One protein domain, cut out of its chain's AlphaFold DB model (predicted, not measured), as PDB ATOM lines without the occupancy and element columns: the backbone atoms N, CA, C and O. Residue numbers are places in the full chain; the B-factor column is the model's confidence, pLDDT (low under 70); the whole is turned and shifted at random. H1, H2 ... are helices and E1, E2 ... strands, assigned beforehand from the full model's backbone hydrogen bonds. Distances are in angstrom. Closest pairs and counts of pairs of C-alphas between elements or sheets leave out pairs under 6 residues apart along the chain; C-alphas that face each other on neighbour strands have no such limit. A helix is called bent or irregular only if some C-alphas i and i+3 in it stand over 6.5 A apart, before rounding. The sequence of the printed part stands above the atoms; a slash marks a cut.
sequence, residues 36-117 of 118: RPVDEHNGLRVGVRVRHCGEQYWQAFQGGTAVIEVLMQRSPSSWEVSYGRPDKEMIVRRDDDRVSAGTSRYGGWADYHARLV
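AT A GLANCE: This is residues 36 to 117 of the 118 residues of an uncharacterized protein of Cryobacterium zongtaii (UniProt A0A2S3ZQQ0). One five-stranded antiparallel sheet, strongly twisted and curled like part of a barrel, folds back on itself at the bent strand E2, with E4 and E3 facing E1 and E5. A short helix, H1, covers E1, a second, H2, sits at the far end of E2 and E3 and only grazes the sheet, and residues 98 to 103 stick out as a free loop. The 82 printed residues hold two named helices and five named strands, in the order E1 H1 E2 H2 E3 E4 E5; the sheet's order is E4 E3 E2 E1 E5 and the class is mixed, helices and strands. The whole is compact, with a radius of gyration of the C-alphas of 13.3 A and spans of 37 by 28 by 22 A.

HOW THE PARTS SIT: In this folded sheet, one sheet bent back into two leaves, the hinge is E2, residues 66 to 74, which bends by 64 degrees at residue 69. E3, residues 87 to 94, is its antiparallel neighbour at 160 degrees, with N 72 and O 89 within hydrogen-bond range at 2.8 A. E4, residues 106 to 110, is an edge strand and forms a hairpin with E3, at 151 degrees; N 90 and O 109 are 2.8 A apart. E1, residues 49 to 52, is antiparallel to E2, with N 50 and O 66 at 2.9 A. Its pairing is staggered: residues 49 to 50 pair with E2, and residues 50 to 52 with the edge strand E5, residues 114 to 116, where N 51 and O 115 are 2.9 A apart. E1 and E4 are only just apart, at 8.4 A, and E4 and E5 meet only through their link. H1, residues 58 to 63, is on the sheet at a height of 9.2 A, over E1 and along the strands, at 1 degree to E1 on the local plane; the closest C-alphas, those of Arg 51 and Ala 60, are 5.9 A apart. H2, residues 78 to 83, only grazes the sheet with residues 78 to 81; its closest C-alpha pair with E3 is Glu 80 and Asp 87, 5.9 A. H1 and H2 are apart, and in both every O i to N i+4 pair is within hydrogen-bond range.

IN THESE COORDINATES: E1 begins at C-alpha 49, (-46.063, 31.155, 32.344). E2 is 22.4 A long, ending at C-alpha 74, (-45.153, 53.348, 28.626), E3 is 21.8 A and E4 13.3 A. E5 ends at C-alpha 116, (-41.257, 32.168, 27.733). Residues 36 to 37 pair antiparallel with residues 72 to 73 of E2.

THE WHOLE: The two C-alphas farthest apart, those of Gly 84 and Ala 101, are 39.2 A apart. The printed part has no cut. The link E3 to E4 is long, with 11 residues; the others are tight. Residues 97 to 103 have pLDDT under 70; the mean of the printed part is 88.6.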
ATOM      1  N   ARG A  36     -49.568  51.985  30.586       96.88
ATOM      2  CA  ARG A  36     -50.931  51.604  30.210       96.88
ATOM      3  C   ARG A  36     -50.989  50.112  29.880       96.88
ATOM      4  O   ARG A  36     -50.013  49.602  29.329       96.88
ATOM      5  N   PRO A  37     -52.096  49.418  30.200       96.25
ATOM      6  CA  PRO A  37     -52.267  48.009  29.860       96.25
ATOM      7  C   PRO A  37     -52.094  47.745  28.365       96.25
ATOM      8  O   PRO A  37     -52.477  48.571  27.535       96.25
ATOM      9  N   VAL A  38     -51.541  46.583  28.036       96.62
ATOM     10  CA  VAL A  38     -51.419  46.074  26.666       96.62
ATOM     11  C   VAL A  38     -51.687  44.573  26.658       96.62
ATOM     12  O   VAL A  38     -51.343  43.883  27.617       96.62
ATOM     13  N   ASP A  39     -52.267  44.069  25.572       94.31
ATOM     14  CA  ASP A  39     -52.706  42.669  25.507       94.31
ATOM     15  C   ASP A  39     -51.536  41.690  25.361       94.31
ATOM     16  O   ASP A  39     -51.513  40.637  25.998       94.31
ATOM     17  N   GLU A  40     -50.550  42.039  24.528       95.62
ATOM     18  CA  GLU A  40     -49.428  41.161  24.209       95.62
ATOM     19  C   GLU A  40     -48.151  41.938  23.846       95.62
ATOM     20  O   GLU A  40     -48.185  43.040  23.287       95.62
ATOM     21  N   HIS A  41     -46.996  41.335  24.130       94.19
ATOM     22  CA  HIS A  41     -45.709  41.706  23.553       94.19
ATOM     23  C   HIS A  41     -44.808  40.476  23.369       94.19
ATOM     24  O   HIS A  41     -44.375  39.884  24.351       94.19
ATOM     25  N   ASN A  42     -44.475  40.107  22.125       92.75
ATOM     26  CA  ASN A  42     -43.602  38.960  21.817       92.75
ATOM     27  C   ASN A  42     -44.052  37.654  22.513       92.75
ATOM     28  O   ASN A  42     -43.238  36.954  23.113       92.75
ATOM     29  N   GLY A  43     -45.358  37.359  22.495       92.88
ATOM     30  CA  GLY A  43     -45.947  36.203  23.179       92.88
ATOM     31  C   GLY A  43     -46.111  36.347  24.699       92.88
ATOM     32  O   GLY A  43     -46.793  35.526  25.315       92.88
ATOM     33  N   LEU A  44     -45.549  37.391  25.321       95.19
ATOM     34  CA  LEU A  44     -45.834  37.745  26.712       95.19
ATOM     35  C   LEU A  44     -47.238  38.343  26.781       95.19
ATOM     36  O   LEU A  44     -47.505  39.353  26.135       95.19
ATOM     37  N   ARG A  45     -48.120  37.733  27.568       96.19
ATOM     38  CA  ARG A  45     -49.499  38.181  27.811       96.19
ATOM     39  C   ARG A  45     -49.969  37.687  29.174       96.19
ATOM     40  O   ARG A  45     -49.398  36.737  29.716       96.19
ATOM     41  N   VAL A  46     -51.013  38.308  29.712       96.06
ATOM     42  CA  VAL A  46     -51.619  37.885  30.983       96.06
ATOM     43  C   VAL A  46     -52.015  36.402  30.922       96.06
ATOM     44  O   VAL A  46     -52.528  35.918  29.911       96.06
ATOM     45  N   GLY A  47     -51.725  35.670  31.997       94.19
ATOM     46  CA  GLY A  47     -51.957  34.235  32.145       94.19
ATOM     47  C   GLY A  47     -50.840  33.334  31.606       94.19
ATOM     48  O   GLY A  47     -50.865  32.131  31.864       94.19
ATOM     49  N   VAL A  48     -49.847  33.867  30.885       94.94
ATOM     50  CA  VAL A  48     -48.724  33.059  30.381       94.94
ATOM     51  C   VAL A  48     -47.694  32.797  31.476       94.94
ATOM     52  O   VAL A  48     -47.354  33.684  32.263       94.94
ATOM     53  N   ARG A  49     -47.183  31.560  31.495       95.50
ATOM     54  CA  ARG A  49     -46.063  31.155  32.344       95.50
ATOM     55  C   ARG A  49     -44.741  31.617  31.753       95.50
ATOM     56  O   ARG A  49     -44.484  31.477  30.560       95.50
ATOM     57  N   VAL A  50     -43.904  32.153  32.623       95.12
ATOM     58  CA  VAL A  50     -42.588  32.685  32.293       95.12
ATOM     59  C   VAL A  50     -41.579  32.257  33.345       95.12
ATOM     60  O   VAL A  50     -41.931  31.816  34.439       95.12
ATOM     61  N   ARG A  51     -40.305  32.424  33.012       93.88
ATOM     62  CA  ARG A  51     -39.196  32.388  33.965       93.88
ATOM     63  C   ARG A  51     -38.410  33.687  33.909       93.88
ATOM     64  O   ARG A  51     -38.415  34.382  32.886       93.88
ATOM     65  N   HIS A  52     -37.687  33.986  34.978       92.44
ATOM     66  CA  HIS A  52     -36.708  35.060  34.961       92.44
ATOM     67  C   HIS A  52     -35.470  34.621  34.163       92.44
ATOM     68  O   HIS A  52     -35.034  33.472  34.239       92.44
ATOM     69  N   CYS A  53     -34.842  35.530  33.418       90.88
ATOM     70  CA  CYS A  53     -33.679  35.209  32.581       90.88
ATOM     71  C   CYS A  53     -32.458  34.723  33.387       90.88
ATOM     72  O   CYS A  53     -31.630  33.976  32.864       90.88
ATOM     73  N   GLY A  54     -32.370  35.116  34.661       88.81
ATOM     74  CA  GLY A  54     -31.351  34.651  35.607       88.81
ATOM     75  C   GLY A  54     -31.594  33.248  36.179       88.81
ATOM     76  O   GLY A  54     -30.700  32.691  36.808       88.81
ATOM     77  N   GLU A  55     -32.773  32.654  35.975       89.38
ATOM     78  CA  GLU A  55     -33.083  31.312  36.472       89.38
ATOM     79  C   GLU A  55     -32.588  30.256  35.485       89.38
ATOM     80  O   GLU A  55     -33.153  30.064  34.406       89.38
ATOM     81  N   GLN A  56     -31.496  29.588  35.864       89.00
ATOM     82  CA  GLN A  56     -30.765  28.650  35.006       89.00
ATOM     83  C   GLN A  56     -30.960  27.166  35.378       89.00
ATOM     84  O   GLN A  56     -30.279  26.302  34.831       89.00
ATOM     85  N   TYR A  57     -31.872  26.841  36.296       88.56
ATOM     86  CA  TYR A  57     -32.149  25.463  36.717       88.56
ATOM     87  C   TYR A  57     -33.246  24.816  35.861       88.56
ATOM     88  O   TYR A  57     -34.157  25.491  35.387       88.56
ATOM     89  N   TRP A  58     -33.166  23.497  35.659       88.56
ATOM     90  CA  TRP A  58     -33.968  22.779  34.659       88.56
ATOM     91  C   TRP A  58     -35.484  22.937  34.843       88.56
ATOM     92  O   TRP A  58     -36.205  23.079  33.855       88.56
ATOM     93  N   GLN A  59     -35.968  22.980  36.087       89.31
ATOM     94  CA  GLN A  59     -37.393  23.149  36.376       89.31
ATOM     95  C   GLN A  59     -37.929  24.494  35.875       89.31
ATOM     96  O   GLN A  59     -39.047  24.543  35.376       89.31
ATOM     97  N   ALA A  60     -37.135  25.569  35.946       89.06
ATOM     98  CA  ALA A  60     -37.549  26.875  35.440       89.06
ATOM     99  C   ALA A  60     -37.727  26.863  33.920       89.06
ATOM    100  O   ALA A  60     -38.632  27.515  33.413       89.06
ATOM    101  N   PHE A  61     -36.888  26.123  33.189       88.62
ATOM    102  CA  PHE A  61     -37.006  26.014  31.733       88.62
ATOM    103  C   PHE A  61     -38.250  25.237  31.306       88.62
ATOM    104  O   PHE A  61     -38.960  25.699  30.425       88.62
ATOM    105  N   GLN A  62     -38.519  24.090  31.938       88.88
ATOM    106  CA  GLN A  62     -39.651  23.235  31.563       88.88
ATOM    107  C   GLN A  62     -40.990  23.749  32.088       88.88
ATOM    108  O   GLN A  62     -42.021  23.612  31.439       88.88
ATOM    109  N   GLY A  63     -40.985  24.270  33.312       85.94
ATOM    110  CA  GLY A  63     -42.198  24.617  34.032       85.94
ATOM    111  C   GLY A  63     -42.449  26.110  34.105       85.94
ATOM    112  O   GLY A  63     -43.595  26.500  34.279       85.94
ATOM    113  N   GLY A  64     -41.430  26.962  34.000       90.81
ATOM    114  CA  GLY A  64     -41.548  28.370  34.383       90.81
ATOM    115  C   GLY A  64     -41.611  28.515  35.899       90.81
ATOM    116  O   GLY A  64     -41.680  27.526  36.626       90.81
ATOM    117  N   THR A  65     -41.570  29.749  36.374       92.06
ATOM    118  CA  THR A  65     -41.474  30.073  37.808       92.06
ATOM    119  C   THR A  65     -42.457  31.156  38.229       92.06
ATOM    120  O   THR A  65     -42.576  31.473  39.415       92.06
ATOM    121  N   ALA A  66     -43.144  31.760  37.258       93.50
ATOM    122  CA  ALA A  66     -44.129  32.791  37.495       93.50
ATOM    123  C   ALA A  66     -45.191  32.835  36.388       93.50
ATOM    124  O   ALA A  66     -44.979  32.359  35.271       93.50
ATOM    125  N   VAL A  67     -46.329  33.453  36.698       95.12
ATOM    126  CA  VAL A  67     -47.410  33.776  35.754       95.12
ATOM    127  C   VAL A  67     -47.498  35.291  35.609       95.12
ATOM    128  O   VAL A  67     -47.440  36.003  36.609       95.12
ATOM    129  N   ILE A  68     -47.655  35.794  34.385       95.50
ATOM    130  CA  ILE A  68     -47.933  37.216  34.150       95.50
ATOM    131  C   ILE A  68     -49.372  37.517  34.568       95.50
ATOM    132  O   ILE A  68     -50.303  36.958  33.997       95.50
ATOM    133  N   GLU A  69     -49.564  38.432  35.510       95.44
ATOM    134  CA  GLU A  69     -50.895  38.886  35.943       95.44
ATOM    135  C   GLU A  69     -51.259  40.235  35.311       95.44
ATOM    136  O   GLU A  69     -52.423  40.521  35.048       95.44
ATOM    137  N   VAL A  70     -50.255  41.066  35.012       96.06
ATOM    138  CA  VAL A  70     -50.438  42.372  34.365       96.06
ATOM    139  C   VAL A  70     -49.307  42.606  33.378       96.06
ATOM    140  O   VAL A  70     -48.151  42.352  33.706       96.06
ATOM    141  N   LEU A  71     -49.625  43.146  32.203       97.12
ATOM    142  CA  LEU A  71     -48.650  43.619  31.224       97.12
ATOM    143  C   LEU A  71     -48.970  45.061  30.835       97.12
ATOM    144  O   LEU A  71     -50.104  45.380  30.471       97.12
ATOM    145  N   MET A  72     -47.971  45.935  30.904       97.88
ATOM    146  CA  MET A  72     -48.127  47.348  30.586       97.88
ATOM    147  C   MET A  72     -46.995  47.885  29.712       97.88
ATOM    148  O   MET A  72     -45.888  47.352  29.677       97.88
ATOM    149  N   GLN A  73     -47.278  48.984  29.017       97.00
ATOM    150  CA  GLN A  73     -46.311  49.757  28.249       97.00
ATOM    151  C   GLN A  73     -46.379  51.229  28.620       97.00
ATOM    152  O   GLN A  73     -47.470  51.783  28.756       97.00
ATOM    153  N   ARG A  74     -45.228  51.891  28.669       95.81
ATOM    154  CA  ARG A  74     -45.153  53.348  28.626       95.81
ATOM    155  C   ARG A  74     -44.670  53.789  27.248       95.81
ATOM    156  O   ARG A  74     -43.564  53.447  26.857       95.81
ATOM    157  N   SER A  75     -45.476  54.572  26.532       90.94
ATOM    158  CA  SER A  75     -45.077  55.155  25.249       90.94
ATOM    159  C   SER A  75     -45.658  56.568  25.071       90.94
ATOM    160  O   SER A  75     -46.847  56.761  25.338       90.94
ATOM    161  N   PRO A  76     -44.856  57.561  24.637       88.88
ATOM    162  CA  PRO A  76     -43.402  57.484  24.511       88.88
ATOM    163  C   PRO A  76     -42.732  57.399  25.894       88.88
ATOM    164  O   PRO A  76     -43.244  57.928  26.885       88.88
ATOM    165  N   SER A  77     -41.560  56.770  25.973       91.50
ATOM    166  CA  SER A  77     -40.722  56.794  27.178       91.50
ATOM    167  C   SER A  77     -39.274  57.161  26.853       91.50
ATOM    168  O   SER A  77     -38.817  57.011  25.721       91.50
ATOM    169  N   SER A  78     -38.530  57.665  27.844       90.62
ATOM    170  CA  SER A  78     -37.101  57.957  27.671       90.62
ATOM    171  C   SER A  78     -36.298  56.702  27.329       90.62
ATOM    172  O   SER A  78     -35.328  56.795  26.587       90.62
ATOM    173  N   TRP A  79     -36.722  55.533  27.815       89.75
ATOM    174  CA  TRP A  79     -36.136  54.249  27.445       89.75
ATOM    175  C   TRP A  79     -36.345  53.945  25.960       89.75
ATOM    176  O   TRP A  79     -35.379  53.628  25.266       89.75
ATOM    177  N   GLU A  80     -37.571  54.119  25.451       91.56
ATOM    178  CA  GLU A  80     -37.864  53.938  24.022       91.56
ATOM    179  C   GLU A  80     -37.013  54.878  23.159       91.56
ATOM    180  O   GLU A  80     -36.472  54.459  22.138       91.56
ATOM    181  N   VAL A  81     -36.828  56.127  23.598       91.56
ATOM    182  CA  VAL A  81     -35.991  57.116  22.902       91.56
ATOM    183  C   VAL A  81     -34.507  56.741  22.937       91.56
ATOM    184  O   VAL A  81     -33.828  56.850  21.920       91.56
ATOM    185  N   SER A  82     -33.981  56.313  24.088       94.31
ATOM    186  CA  SER A  82     -32.552  56.012  24.249       94.31
ATOM    187  C   SER A  82     -32.135  54.678  23.632       94.31
ATOM    188  O   SER A  82     -31.027  54.575  23.115       94.31
ATOM    189  N   TYR A  83     -32.997  53.664  23.693       89.75
ATOM    190  CA  TYR A  83     -32.658  52.289  23.319       89.75
ATOM    191  C   TYR A  83     -33.442  51.767  22.110       89.75
ATOM    192  O   TYR A  83     -33.202  50.642  21.676       89.75
ATOM    193  N   GLY A  84     -34.373  52.552  21.556       90.56
ATOM    194  CA  GLY A  84     -35.154  52.175  20.372       90.56
ATOM    195  C   GLY A  84     -36.070  50.968  20.589       90.56
ATOM    196  O   GLY A  84     -36.444  50.302  19.625       90.56
ATOM    197  N   ARG A  85     -36.399  50.644  21.845       90.38
ATOM    198  CA  ARG A  85     -37.146  49.439  22.226       90.38
ATOM    199  C   ARG A  85     -38.309  49.792  23.151       90.38
ATOM    200  O   ARG A  85     -38.089  50.605  24.044       90.38
ATOM    201  N   PRO A  86     -39.491  49.159  22.994       91.81
ATOM    202  CA  PRO A  86     -40.638  49.399  23.863       91.81
ATOM    203  C   PRO A  86     -40.312  49.279  25.353       91.81
ATOM    204  O   PRO A  86     -39.582  48.374  25.762       91.81
ATOM    205  N   ASP A  87     -40.881  50.181  26.147       94.88
ATOM    206  CA  ASP A  87     -40.738  50.196  27.603       94.88
ATOM    207  C   ASP A  87     -41.896  49.425  28.236       94.88
ATOM    208  O   ASP A  87     -43.028  49.916  28.327       94.88
ATOM    209  N   LYS A  88     -41.626  48.160  28.552       95.62
ATOM    210  CA  LYS A  88     -42.622  47.166  28.944       95.62
ATOM    211  C   LYS A  88     -42.318  46.659  30.345       95.62
ATOM    212  O   LYS A  88     -41.260  46.077  30.582       95.62
ATOM    213  N   GLU A  89     -43.300  46.806  31.220       96.31
ATOM    214  CA  GLU A  89     -43.269  46.319  32.596       96.31
ATOM    215  C   GLU A  89     -44.424  45.337  32.794       96.31
ATOM    216  O   GLU A  89     -45.499  45.473  32.202       96.31
ATOM    217  N   MET A  90     -44.207  44.333  33.631       95.88
ATOM    218  CA  MET A  90     -45.205  43.336  33.986       95.88
ATOM    219  C   MET A  90     -45.203  43.088  35.487       95.88
ATOM    220  O   MET A  90     -44.168  43.172  36.145       95.88
ATOM    221  N   ILE A  91     -46.367  42.731  36.015       95.12
ATOM    222  CA  ILE A  91     -46.492  42.194  37.366       95.12
ATOM    223  C   ILE A  91     -46.666  40.691  37.215       95.12
ATOM    224  O   ILE A  91     -47.596  40.233  36.547       95.12
ATOM    225  N   VAL A  92     -45.755  39.927  37.811       93.75
ATOM    226  CA  VAL A  92     -45.799  38.465  37.796       93.75
ATOM    227  C   VAL A  92     -46.118  37.925  39.177       93.75
ATOM    228  O   VAL A  92     -45.610  38.440  40.171       93.75
ATOM    229  N   ARG A  93     -46.906  36.854  39.243       92.88
ATOM    230  CA  ARG A  93     -47.080  36.043  40.450       92.88
ATOM    231  C   ARG A  93     -46.079  34.902  40.429       92.88
ATOM    232  O   ARG A  93     -46.129  34.077  39.519       92.88
ATOM    233  N   ARG A  94     -45.174  34.862  41.404       89.56
ATOM    234  CA  ARG A  94     -44.167  33.798  41.519       89.56
ATOM    235  C   ARG A  94     -44.779  32.540  42.132       89.56
ATOM    236  O   ARG A  94     -45.680  32.642  42.962       89.56
ATOM    237  N   ASP A  95     -44.284  31.379  41.716       87.19
ATOM    238  CA  ASP A  95     -44.720  30.089  42.262       87.19
ATOM    239  C   ASP A  95     -44.129  29.824  43.653       87.19
ATOM    240  O   ASP A  95     -44.781  29.195  44.479       87.19
ATOM    241  N   ASP A  96     -42.896  30.283  43.898       73.69
ATOM    242  CA  ASP A  96     -42.204  30.063  45.168       73.69
ATOM    243  C   ASP A  96     -42.667  31.091  46.213       73.69
ATOM    244  O   ASP A  96     -42.479  32.303  46.077       73.69
ATOM    245  N   ASP A  97     -43.268  30.568  47.271       55.75
ATOM    246  CA  ASP A  97     -43.745  31.229  48.477       55.75
ATOM    247  C   ASP A  97     -42.626  31.495  49.500       55.75
ATOM    248  O   ASP A  97     -42.887  32.088  50.546       55.75
ATOM    249  N   ARG A  98     -41.350  31.215  49.171       51.31
ATOM    250  CA  ARG A  98     -40.143  31.710  49.893       51.31
ATOM    251  C   ARG A  98     -39.972  33.231  49.907       51.31
ATOM    252  O   ARG A  98     -38.921  33.761  50.267       51.31
ATOM    253  N   VAL A  99     -41.014  33.937  49.523       53.09
ATOM    254  CA  VAL A  99     -41.364  35.260  49.993       53.09
ATOM    255  C   VAL A  99     -41.198  35.297  51.524       53.09
ATOM    256  O   VAL A  99     -42.102  34.951  52.281       53.09
ATOM    257  N   SER A 100     -40.009  35.681  52.001       45.38
ATOM    258  CA  SER A 100     -39.745  35.934  53.421       45.38
ATOM    259  C   SER A 100     -40.888  36.768  53.990       45.38
ATOM    260  O   SER A 100     -41.311  37.715  53.321       45.38
ATOM    261  N   ALA A 101     -41.390  36.422  55.180       43.66
ATOM    262  CA  ALA A 101     -42.524  37.099  55.811       43.66
ATOM    263  C   ALA A 101     -42.416  38.630  55.646       43.66
ATOM    264  O   ALA A 101     -41.493  39.247  56.174       43.66
ATOM    265  N   GLY A 102     -43.325  39.218  54.857       53.34
ATOM    266  CA  GLY A 102     -43.326  40.646  54.514       53.34
ATOM    267  C   GLY A 102     -42.936  40.997  53.072       53.34
ATOM    268  O   GLY A 102     -43.040  42.161  52.697       53.34
ATOM    269  N   THR A 103     -42.530  40.032  52.247       61.78
ATOM    270  CA  THR A 103     -42.339  40.248  50.801       61.78
ATOM    271  C   THR A 103     -43.671  39.969  50.077       61.78
ATOM    272  O   THR A 103     -44.510  39.239  50.594       61.78
ATOM    273  N   SER A 104     -43.935  40.573  48.917       73.88
ATOM    274  CA  SER A 104     -45.123  40.238  48.111       73.88
ATOM    275  C   SER A 104     -44.839  39.005  47.245       73.88
ATOM    276  O   SER A 104     -43.723  38.851  46.748       73.88
ATOM    277  N   ARG A 105     -45.842  38.142  47.020       85.75
ATOM    278  CA  ARG A 105     -45.769  37.065  46.006       85.75
ATOM    279  C   ARG A 105     -45.747  37.598  44.572       85.75
ATOM    280  O   ARG A 105     -45.434  36.853  43.640       85.75
ATOM    281  N   TYR A 106     -46.066  38.880  44.400       89.44
ATOM    282  CA  TYR A 106     -45.943  39.582  43.136       89.44
ATOM    283  C   TYR A 106     -44.582  40.261  43.012       89.44
ATOM    284  O   TYR A 106     -44.073  40.854  43.962       89.44
ATOM    285  N   GLY A 107     -44.010  40.212  41.813       87.81
ATOM    286  CA  GLY A 107     -42.813  40.961  41.455       87.81
ATOM    287  C   GLY A 107     -43.032  41.771  40.184       87.81
ATOM    288  O   GLY A 107     -43.651  41.280  39.245       87.81
ATOM    289  N   GLY A 108     -42.497  42.989  40.149       91.00
ATOM    290  CA  GLY A 108     -42.382  43.766  38.916       91.00
ATOM    291  C   GLY A 108     -41.192  43.277  38.094       91.00
ATOM    292  O   GLY A 108     -40.081  43.217  38.624       91.00
ATOM    293  N   TRP A 109     -41.415  42.913  36.833       93.31
ATOM    294  CA  TRP A 109     -40.378  42.539  35.871       93.31
ATOM    295  C   TRP A 109     -40.473  43.411  34.620       93.31
ATOM    296  O   TRP A 109     -41.561  43.679  34.126       93.31
ATOM    297  N   ALA A 110     -39.326  43.747  34.040       93.62
ATOM    298  CA  ALA A 110     -39.278  44.273  32.686       93.62
ATOM    299  C   ALA A 110     -39.301  43.121  31.669       93.62
ATOM    300  O   ALA A 110     -38.832  42.012  31.948       93.62
ATOM    301  N   ASP A 111     -39.785  43.374  30.457       92.75
ATOM    302  CA  ASP A 111     -39.892  42.348  29.409       92.75
ATOM    303  C   ASP A 111     -38.562  41.659  29.053       92.75
ATOM    304  O   ASP A 111     -38.534  40.465  28.767       92.75
ATOM    305  N   TYR A 112     -37.434  42.366  29.130       90.38
ATOM    306  CA  TYR A 112     -36.110  41.798  28.865       90.38
ATOM    307  C   TYR A 112     -35.615  40.853  29.972       90.38
ATOM    308  O   TYR A 112     -34.706  40.054  29.716       90.38
ATOM    309  N   HIS A 113     -36.233  40.881  31.157       92.56
ATOM    310  CA  HIS A 113     -35.989  39.938  32.249       92.56
ATOM    311  C   HIS A 113     -36.869  38.685  32.179       92.56
ATOM    312  O   HIS A 113     -36.527  37.681  32.801       92.56
ATOM    313  N   ALA A 114     -37.954  38.704  31.404       93.12
ATOM    314  CA  ALA A 114     -38.848  37.564  31.242       93.12
ATOM    315  C   ALA A 114     -38.449  36.695  30.041       93.12
ATOM    316  O   ALA A 114     -37.997  37.182  28.997       93.12
ATOM    317  N   ARG A 115     -38.616  35.381  30.176       94.00
ATOM    318  CA  ARG A 115     -38.522  34.417  29.075       94.00
ATOM    319  C   ARG A 115     -39.732  33.499  29.102       94.00
ATOM    320  O   ARG A 115     -40.134  33.051  30.175       94.00
ATOM    321  N   LEU A 116     -40.279  33.231  27.920       92.75
ATOM    322  CA  LEU A 116     -41.257  32.168  27.733       92.75
ATOM    323  C   LEU A 116     -40.611  30.821  28.081       92.75
ATOM    324  O   LEU A 116     -39.389  30.661  27.990       92.75
ATOM    325  N   VAL A 117     -41.443  29.895  28.533       89.25
ATOM    326  CA  VAL A 117     -41.079  28.482  28.645       89.25
ATOM    327  C   VAL A 117     -41.199  27.826  27.274       89.25
ATOM    328  O   VAL A 117     -42.096  28.189  26.509       89.25
TER     329      VAL A 117